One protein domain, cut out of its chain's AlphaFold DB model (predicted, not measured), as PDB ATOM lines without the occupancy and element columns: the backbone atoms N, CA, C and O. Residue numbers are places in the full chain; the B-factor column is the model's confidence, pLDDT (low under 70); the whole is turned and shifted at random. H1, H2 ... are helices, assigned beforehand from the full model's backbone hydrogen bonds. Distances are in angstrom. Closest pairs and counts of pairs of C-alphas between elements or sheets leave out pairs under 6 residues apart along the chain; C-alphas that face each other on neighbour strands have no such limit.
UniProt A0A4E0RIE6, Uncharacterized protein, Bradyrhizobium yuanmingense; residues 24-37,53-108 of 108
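Overview. This is residues 24 to 37 and 53 to 108 of the 108 residues of an uncharacterized protein of Bradyrhizobium yuanmingense (UniProt A0A4E0RIE6). A thin rod of two separate helix pairs: H1 meets H4 about perpendicular, H2 packs on H3, and residues 79 to 89 join the pairs. Loop 57 to 69 makes one end, the tail after H4 the other. The 70 printed residues, with helices H1 to H4 in chain order and no named strand, are all helix, half in named elements, only just loose, close to extended: radius of gyration of the C-alphas 16.2 A, spans 58 by 22 by 14 A.

Along the chain. Find C-alpha 24 at (21.815, -8.155, 44.271); H1 runs to residue 36, 18.3 A. H2 is residues 53 to 56, H3 70 to 78, 12.0 A. H4, 90 to 98, 12.6 A, ends at (3.190, -11.021, 34.798).

Arrangement. H1 touches H4 with residues 33 to 34 alone, at 83 degrees, about perpendicular; closest C-alphas, Leu 33 and Ala 96, 6.8 A. H2 touches H3; closest C-alphas, Pro 53 and Ala 73, 5.0 A. H1 and H3 are apart. Every O i to N i+4 pair is within hydrogen-bond range in H1, H3 and H4; H2 is too short for one.

Size, cuts and confidence. Residues 38 to 52 are cut out, C-alphas 37 and 53 being 24.5 A apart. Links H2 to H3 and H3 to H4 are long. Model pLDDT is under 70 at 60, 62 to 65 and 104 to 108.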
ATOM      1  N   TRP A  24      21.184  -8.355  45.576       87.69
ATOM      2  CA  TRP A  24      21.815  -8.155  44.271       87.69
ATOM      3  C   TRP A  24      21.233  -9.074  43.199       87.69
ATOM      4  O   TRP A  24      20.995  -8.633  42.074       87.69
ATOM      5  N   LYS A  25      20.912 -10.324  43.549       90.06
ATOM      6  CA  LYS A  25      20.228 -11.258  42.648       90.06
ATOM      7  C   LYS A  25      18.884 -10.696  42.179       90.06
ATOM      8  O   LYS A  25      18.576 -10.777  40.992       90.06
ATOM      9  N   ARG A  26      18.097 -10.106  43.084       90.75
ATOM     10  CA  ARG A  26      16.800  -9.497  42.746       90.75
ATOM     11  C   ARG A  26      16.952  -8.303  41.804       90.75
ATOM     12  O   ARG A  26      16.168  -8.181  40.867       90.75
ATOM     13  N   GLU A  27      17.949  -7.452  42.034       90.69
ATOM     14  CA  GLU A  27      18.232  -6.310  41.155       90.69
ATOM     15  C   GLU A  27      18.643  -6.770  39.750       90.69
ATOM     16  O   GLU A  27      18.045  -6.345  38.764       90.69
ATOM     17  N   VAL A  28      19.571  -7.726  39.645       90.38
ATOM     18  CA  VAL A  28      20.006  -8.276  38.350       90.38
ATOM     19  C   VAL A  28      18.847  -8.940  37.601       90.38
ATOM     20  O   VAL A  28      18.694  -8.729  36.399       90.38
ATOM     21  N   LEU A  29      17.988  -9.696  38.294       91.50
ATOM     22  CA  LEU A  29      16.798 -10.294  37.681       91.50
ATOM     23  C   LEU A  29      15.818  -9.237  37.160       91.50
ATOM     24  O   LEU A  29      15.242  -9.432  36.092       91.50
ATOM     25  N   ARG A  30      15.651  -8.108  37.863       93.56
ATOM     26  CA  ARG A  30      14.847  -6.981  37.363       93.56
ATOM     27  C   ARG A  30      15.439  -6.407  36.074       93.56
ATOM     28  O   ARG A  30      14.679  -6.080  35.167       93.56
ATOM     29  N   TRP A  31      16.763  -6.302  35.970       93.12
ATOM     30  CA  TRP A  31      17.419  -5.799  34.758       93.12
ATOM     31  C   TRP A  31      17.256  -6.763  33.586       93.12
ATOM     32  O   TRP A  31      16.911  -6.329  32.493       93.12
ATOM     33  N   ILE A  32      17.437  -8.066  33.822       92.38
ATOM     34  CA  ILE A  32      17.181  -9.099  32.809       92.38
ATOM     35  C   ILE A  32      15.726  -9.025  32.344       92.38
ATOM     36  O   ILE A  32      15.475  -9.039  31.148       92.38
ATOM     37  N   LEU A  33      14.777  -8.889  33.274       94.44
ATOM     38  CA  LEU A  33      13.357  -8.778  32.949       94.44
ATOM     39  C   LEU A  33      13.052  -7.564  32.060       94.44
ATOM     40  O   LEU A  33      12.235  -7.668  31.152       94.44
ATOM     41  N   PHE A  34      13.700  -6.426  32.313       94.94
ATOM     42  CA  PHE A  34      13.574  -5.245  31.464       94.94
ATOM     43  C   PHE A  34      14.150  -5.487  30.065       94.94
ATOM     44  O   PHE A  34      13.477  -5.204  29.083       94.94
ATOM     45  N   LEU A  35      15.363  -6.045  29.982       92.81
ATOM     46  CA  LEU A  35      16.059  -6.312  28.716       92.81
ATOM     47  C   LEU A  35      15.374  -7.380  27.852       92.81
ATOM     48  O   LEU A  35      15.542  -7.381  26.639       92.81
ATOM     49  N   ASP A  36      14.649  -8.307  28.475       91.38
ATOM     50  CA  ASP A  36      13.900  -9.362  27.785       91.38
ATOM     51  C   ASP A  36      12.516  -8.873  27.306       91.38
ATOM     52  O   ASP A  36      11.896  -9.495  26.441       91.38
ATOM     53  N   GLY A  37      12.019  -7.766  27.869       88.19
ATOM     54  CA  GLY A  37      10.757  -7.130  27.491       88.19
ATOM     55  C   GLY A  37      10.909  -6.095  26.371       88.19
ATOM     56  O   GLY A  37      12.010  -5.700  26.010       88.19
ATOM     57  N   PRO A  53      21.468   8.094  42.307       90.62
ATOM     58  CA  PRO A  53      22.130   9.270  41.743       90.62
ATOM     59  C   PRO A  53      22.553  10.304  42.792       90.62
ATOM     60  O   PRO A  53      23.705  10.728  42.805       90.62
ATOM     61  N   MET A  54      21.680  10.622  43.756       89.12
ATOM     62  CA  MET A  54      21.994  11.603  44.810       89.12
ATOM     63  C   MET A  54      23.168  11.209  45.706       89.12
ATOM     64  O   MET A  54      23.900  12.073  46.172       89.12
ATOM     65  N   ARG A  55      23.429   9.909  45.904       88.19
ATOM     66  CA  ARG A  55      24.590   9.470  46.699       88.19
ATOM     67  C   ARG A  55      25.912   9.773  45.991       88.19
ATOM     68  O   ARG A  55      26.952   9.839  46.646       88.19
ATOM     69  N   ARG A  56      25.861   9.981  44.672       86.81
ATOM     70  CA  ARG A  56      26.992  10.321  43.798       86.81
ATOM     71  C   ARG A  56      26.989  11.784  43.357       86.81
ATOM     72  O   ARG A  56      27.907  12.190  42.648       86.81
ATOM     73  N   ALA A  57      25.995  12.569  43.778       86.00
ATOM     74  CA  ALA A  57      26.010  14.005  43.577       86.00
ATOM     75  C   ALA A  57      27.170  14.590  44.390       86.00
ATOM     76  O   ALA A  57      27.254  14.401  45.609       86.00
ATOM     77  N   ARG A  58      28.109  15.243  43.709       82.06
ATOM     78  CA  ARG A  58      29.196  15.993  44.345       82.06
ATOM     79  C   ARG A  58      29.337  17.350  43.659       82.06
ATOM     80  O   ARG A  58      28.955  17.483  42.494       82.06
ATOM     81  N   PRO A  59      29.880  18.353  44.364       73.69
ATOM     82  CA  PRO A  59      30.276  19.606  43.741       73.69
ATOM     83  C   PRO A  59      31.268  19.359  42.601       73.69
ATOM     84  O   PRO A  59      32.118  18.475  42.697       73.69
ATOM     85  N   MET A  60      31.190  20.169  41.544       65.19
ATOM     86  CA  MET A  60      31.992  19.996  40.324       65.19
ATOM     87  C   MET A  60      33.511  20.052  40.567       65.19
ATOM     88  O   MET A  60      34.269  19.445  39.821       65.19
ATOM     89  N   TRP A  61      33.955  20.733  41.625       70.69
ATOM     90  CA  TRP A  61      35.370  20.857  41.982       70.69
ATOM     91  C   TRP A  61      35.952  19.600  42.654       70.69
ATOM     92  O   TRP A  61      37.169  19.456  42.734       70.69
ATOM     93  N   LEU A  62      35.104  18.660  43.090       69.00
ATOM     94  CA  LEU A  62      35.525  17.365  43.616       69.00
ATOM     95  C   LEU A  62      35.518  16.329  42.477       69.00
ATOM     96  O   LEU A  62      34.551  15.589  42.266       69.00
ATOM     97  N   SER A  63      36.608  16.315  41.709       58.84
ATOM     98  CA  SER A  63      36.766  15.481  40.510       58.84
ATOM     99  C   SER A  63      37.091  14.029  40.856       58.84
ATOM    100  O   SER A  63      38.224  13.578  40.722       58.84
ATOM    101  N   TRP A  64      36.081  13.277  41.295       64.56
ATOM    102  CA  TRP A  64      36.156  11.818  41.360       64.56
ATOM    103  C   TRP A  64      35.557  11.185  40.099       64.56
ATOM    104  O   TRP A  64      34.579  11.682  39.530       64.56
ATOM    105  N   HIS A  65      36.111  10.055  39.662       66.69
ATOM    106  CA  HIS A  65      35.563   9.302  38.535       66.69
ATOM    107  C   HIS A  65      34.103   8.898  38.823       66.69
ATOM    108  O   HIS A  65      33.812   8.273  39.842       66.69
ATOM    109  N   ASN A  66      33.184   9.219  37.904       70.81
ATOM    110  CA  ASN A  66      31.726   8.992  37.991       70.81
ATOM    111  C   ASN A  66      30.903   9.970  38.855       70.81
ATOM    112  O   ASN A  66      29.726   9.681  39.113       70.81
ATOM    113  N   THR A  67      31.459  11.119  39.254       78.62
ATOM    114  CA  THR A  67      30.678  12.225  39.834       78.62
ATOM    115  C   THR A  67      29.618  12.728  38.849       78.62
ATOM    116  O   THR A  67      29.869  12.858  37.650       78.62
ATOM    117  N   ILE A  68      28.425  13.034  39.362       86.69
ATOM    118  CA  ILE A  68      27.369  13.732  38.618       86.69
ATOM    119  C   ILE A  68      26.989  15.019  39.354       86.69
ATOM    120  O   ILE A  68      27.116  15.094  40.577       86.69
ATOM    121  N   SER A  69      26.531  16.037  38.622       88.19
ATOM    122  CA  SER A  69      26.014  17.253  39.253       88.19
ATOM    123  C   SER A  69      24.685  16.971  39.954       88.19
ATOM    124  O   SER A  69      23.951  16.051  39.575       88.19
ATOM    125  N   HIS A  70      24.366  17.785  40.960       89.81
ATOM    126  CA  HIS A  70      23.091  17.700  41.667       89.81
ATOM    127  C   HIS A  70      21.905  17.832  40.698       89.81
ATOM    128  O   HIS A  70      20.996  17.013  40.744       89.81
ATOM    129  N   ASP A  71      21.969  18.755  39.734       91.12
ATOM    130  CA  ASP A  71      20.894  18.955  38.751       91.12
ATOM    131  C   ASP A  71      20.672  17.735  37.859       91.12
ATOM    132  O   ASP A  71      19.532  17.358  37.593       91.12
ATOM    133  N   ARG A  72      21.749  17.051  37.440       91.38
ATOM    134  CA  ARG A  72      21.619  15.795  36.686       91.38
ATOM    135  C   ARG A  72      21.037  14.681  37.548       91.38
ATOM    136  O   ARG A  72      20.244  13.893  37.044       91.38
ATOM    137  N   ALA A  73      21.425  14.600  38.822       92.94
ATOM    138  CA  ALA A  73      20.863  13.624  39.751       92.94
ATOM    139  C   ALA A  73      19.364  13.878  39.983       92.94
ATOM    140  O   ALA A  73      18.576  12.939  39.889       92.94
ATOM    141  N   SER A  74      18.973  15.134  40.219       94.12
ATOM    142  CA  SER A  74      17.576  15.561  40.362       94.12
ATOM    143  C   SER A  74      16.772  15.280  39.102       94.12
ATOM    144  O   SER A  74      15.731  14.641  39.182       94.12
ATOM    145  N   GLY A  75      17.269  15.698  37.935       95.44
ATOM    146  CA  GLY A  75      16.592  15.487  36.657       95.44
ATOM    147  C   GLY A  75      16.422  14.008  36.323       95.44
ATOM    148  O   GLY A  75      15.374  13.604  35.830       95.44
ATOM    149  N   PHE A  76      17.412  13.175  36.657       95.56
ATOM    150  CA  PHE A  76      17.279  11.729  36.524       95.56
ATOM    151  C   PHE A  76      16.190  11.176  37.446       95.56
ATOM    152  O   PHE A  76      15.315  10.462  36.976       95.56
ATOM    153  N   LEU A  77      16.207  11.521  38.739       95.56
ATOM    154  CA  LEU A  77      15.201  11.050  39.701       95.56
ATOM    155  C   LEU A  77      13.791  11.588  39.419       95.56
ATOM    156  O   LEU A  77      12.820  10.943  39.796       95.56
ATOM    157  N   ALA A  78      13.675  12.734  38.750       96.38
ATOM    158  CA  ALA A  78      12.401  13.306  38.325       96.38
ATOM    159  C   ALA A  78      11.813  12.622  37.076       96.38
ATOM    160  O   ALA A  78      10.629  12.790  36.799       96.38
ATOM    161  N   ALA A  79      12.610  11.855  36.322       96.12
ATOM    162  CA  ALA A  79      12.169  11.238  35.071       96.12
ATOM    163  C   ALA A  79      11.170  10.084  35.269       96.12
ATOM    164  O   ALA A  79      10.423   9.758  34.348       96.12
ATOM    165  N   GLY A  80      11.152   9.453  36.445       95.69
ATOM    166  CA  GLY A  80      10.291   8.309  36.719       95.69
ATOM    167  C   GLY A  80      10.458   7.765  38.132       95.69
ATOM    168  O   GLY A  80      11.121   8.359  38.982       95.69
ATOM    169  N   ASP A  81       9.870   6.601  38.402       96.44
ATOM    170  CA  ASP A  81      10.011   5.962  39.712       96.44
ATOM    171  C   ASP A  81      11.322   5.178  39.803       96.44
ATOM    172  O   ASP A  81      11.441   4.060  39.298       96.44
ATOM    173  N   TYR A  82      12.298   5.737  40.520       95.69
ATOM    174  CA  TYR A  82      13.617   5.125  40.673       95.69
ATOM    175  C   TYR A  82      13.576   3.745  41.346       95.69
ATOM    176  O   TYR A  82      14.422   2.899  41.070       95.69
ATOM    177  N   ASN A  83      12.563   3.458  42.170       94.31
ATOM    178  CA  ASN A  83      12.419   2.133  42.787       94.31
ATOM    179  C   ASN A  83      12.020   1.049  41.775       94.31
ATOM    180  O   ASN A  83      12.139  -0.142  42.067       94.31
ATOM    181  N   ALA A  84      11.510   1.458  40.611       95.38
ATOM    182  CA  ALA A  84      11.187   0.580  39.498       95.38
ATOM    183  C   ALA A  84      12.276   0.577  38.415       95.38
ATOM    184  O   ALA A  84      12.146  -0.188  37.462       95.38
ATOM    185  N   TRP A  85      13.351   1.369  38.558       95.56
ATOM    186  CA  TRP A  85      14.442   1.406  37.583       95.56
ATOM    187  C   TRP A  85      14.936  -0.022  37.267       95.56
ATOM    188  O   TRP A  85      15.113  -0.825  38.194       95.56
ATOM    189  N   PRO A  86      15.145  -0.388  35.987       96.38
ATOM    190  CA  PRO A  86      15.187   0.460  34.783       96.38
ATOM    191  C   PRO A  86      13.838   0.774  34.115       96.38
ATOM    192  O   PRO A  86      13.817   1.526  33.143       96.38
ATOM    193  N   PHE A  87      12.718   0.264  34.625       97.25
ATOM    194  CA  PHE A  87      11.391   0.655  34.141       97.25
ATOM    195  C   PHE A  87      11.108   2.120  34.499       97.25
ATOM    196  O   PHE A  87      11.604   2.608  35.519       97.25
ATOM    197  N   ILE A  88      10.321   2.837  33.689       96.94
ATOM    198  CA  ILE A  88      10.011   4.247  33.999       96.94
ATOM    199  C   ILE A  88       8.999   4.359  35.147       96.94
ATOM    200  O   ILE A  88       8.963   5.352  35.873       96.94
ATOM    201  N   SER A  89       8.179   3.321  35.336       96.88
ATOM    202  CA  SER A  89       7.131   3.278  36.352       96.88
ATOM    203  C   SER A  89       6.979   1.894  36.984       96.88
ATOM    204  O   SER A  89       7.299   0.858  36.393       96.88
ATOM    205  N   ARG A  90       6.383   1.854  38.184       96.38
ATOM    206  CA  ARG A  90       5.971   0.592  38.830       96.38
ATOM    207  C   ARG A  90       4.961  -0.200  38.007       96.38
ATOM    208  O   ARG A  90       4.886  -1.414  38.175       96.38
ATOM    209  N   PHE A  91       4.161   0.469  37.177       95.62
ATOM    210  CA  PHE A  91       3.173  -0.194  36.333       95.62
ATOM    211  C   PHE A  91       3.859  -1.080  35.292       95.62
ATOM    212  O   PHE A  91       3.566  -2.272  35.238       95.62
ATOM    213  N   GLU A  92       4.833  -0.537  34.555       95.38
ATOM    214  CA  GLU A  92       5.618  -1.299  33.575       95.38
ATOM    215  C   GLU A  92       6.349  -2.471  34.232       95.38
ATOM    216  O   GLU A  92       6.279  -3.597  33.742       95.38
ATOM    217  N   TYR A  93       6.960  -2.245  35.401       95.31
ATOM    218  CA  TYR A  93       7.629  -3.318  36.134       95.31
ATOM    219  C   TYR A  93       6.664  -4.451  36.523       95.31
ATOM    220  O   TYR A  93       6.952  -5.630  36.303       95.31
ATOM    221  N   LYS A  94       5.486  -4.115  37.067       94.25
ATOM    222  CA  LYS A  94       4.459  -5.112  37.415       94.25
ATOM    223  C   LYS A  94       3.897  -5.821  36.184       94.25
ATOM    224  O   LYS A  94       3.607  -7.011  36.269       94.25
ATOM    225  N   HIS A  95       3.744  -5.113  35.067       93.50
ATOM    226  CA  HIS A  95       3.322  -5.702  33.800       93.50
ATOM    227  C   HIS A  95       4.349  -6.728  33.308       93.50
ATOM    228  O   HIS A  95       3.989  -7.866  33.017       93.50
ATOM    229  N   ALA A  96       5.636  -6.370  33.320       92.69
ATOM    230  CA  ALA A  96       6.724  -7.269  32.941       92.69
ATOM    231  C   ALA A  96       6.758  -8.534  33.815       92.69
ATOM    232  O   ALA A  96       6.908  -9.641  33.305       92.69
ATOM    233  N   LEU A  97       6.546  -8.391  35.130       91.38
ATOM    234  CA  LEU A  97       6.516  -9.518  36.071       91.38
ATOM    235  C   LEU A  97       5.404 -10.535  35.789       91.38
ATOM    236  O   LEU A  97       5.551 -11.696  36.163       91.38
ATOM    237  N   ARG A  98       4.298 -10.121  35.164       90.25
ATOM    238  CA  ARG A  98       3.190 -11.021  34.798       90.25
ATOM    239  C   ARG A  98       3.466 -11.810  33.519       90.25
ATOM    240  O   ARG A  98       2.862 -12.859  33.325       90.25
ATOM    241  N   HIS A  99       4.377 -11.325  32.677       84.75
ATOM    242  CA  HIS A  99       4.686 -11.916  31.374       84.75
ATOM    243  C   HIS A  99       6.200 -12.120  31.156       84.75
ATOM    244  O   HIS A  99       6.743 -11.646  30.155       84.75
ATOM    245  N   PRO A 100       6.918 -12.811  32.064       84.19
ATOM    246  CA  PRO A 100       8.348 -13.036  31.895       84.19
ATOM    247  C   PRO A 100       8.615 -14.045  30.769       84.19
ATOM    248  O   PRO A 100       8.311 -15.227  30.924       84.19
ATOM    249  N   ARG A 101       9.238 -13.627  29.658       81.25
ATOM    250  CA  ARG A 101       9.488 -14.525  28.512       81.25
ATOM    251  C   ARG A 101      10.470 -15.648  28.853       81.25
ATOM    252  O   ARG A 101      10.198 -16.806  28.549       81.25
ATOM    253  N   ARG A 102      11.596 -15.331  29.505       76.50
ATOM    254  CA  ARG A 102      12.629 -16.329  29.874       76.50
ATOM    255  C   ARG A 102      12.607 -16.777  31.335       76.50
ATOM    256  O   ARG A 102      13.224 -17.787  31.660       76.50
ATOM    257  N   LEU A 103      11.919 -16.047  32.216       73.38
ATOM    258  CA  LEU A 103      11.913 -16.325  33.663       73.38
ATOM    259  C   LEU A 103      10.676 -17.105  34.144       73.38
ATOM    260  O   LEU A 103      10.630 -17.466  35.314       73.38
ATOM    261  N   ALA A 104       9.703 -17.403  33.271       68.50
ATOM    262  CA  ALA A 104       8.490 -18.156  33.626       68.50
ATOM    263  C   ALA A 104       8.743 -19.621  34.042       68.50
ATOM    264  O   ALA A 104       7.838 -20.276  34.553       68.50
ATOM    265  N   GLY A 105       9.965 -20.139  33.857       62.69
ATOM    266  CA  GLY A 105      10.264 -21.561  34.011       62.69
ATOM    267  C   GLY A 105       9.609 -22.399  32.905       62.69
ATOM    268  O   GLY A 105       8.626 -22.000  32.290       62.69
ATOM    269  N   ARG A 106      10.167 -23.577  32.609       54.47
ATOM    270  CA  ARG A 106       9.420 -24.575  31.829       54.47
ATOM    271  C   ARG A 106       8.382 -25.223  32.754       54.47
ATOM    272  O   ARG A 106       8.760 -25.544  33.886       54.47
ATOM    273  N   PRO A 107       7.138 -25.462  32.300       50.41
ATOM    274  CA  PRO A 107       6.302 -26.448  32.966       50.41
ATOM    275  C   PRO A 107       7.068 -27.776  32.923       50.41
ATOM    276  O   PRO A 107       7.586 -28.156  31.870       50.41
ATOM    277  N   ARG A 108       7.263 -28.382  34.095       43.12
ATOM    278  CA  ARG A 108       7.799 -29.740  34.208       43.12
ATOM    279  C   ARG A 108       6.759 -30.740  33.741       43.12
ATOM    280  O   ARG A 108       5.567 -30.479  34.013       43.12
TER     281      ARG A 108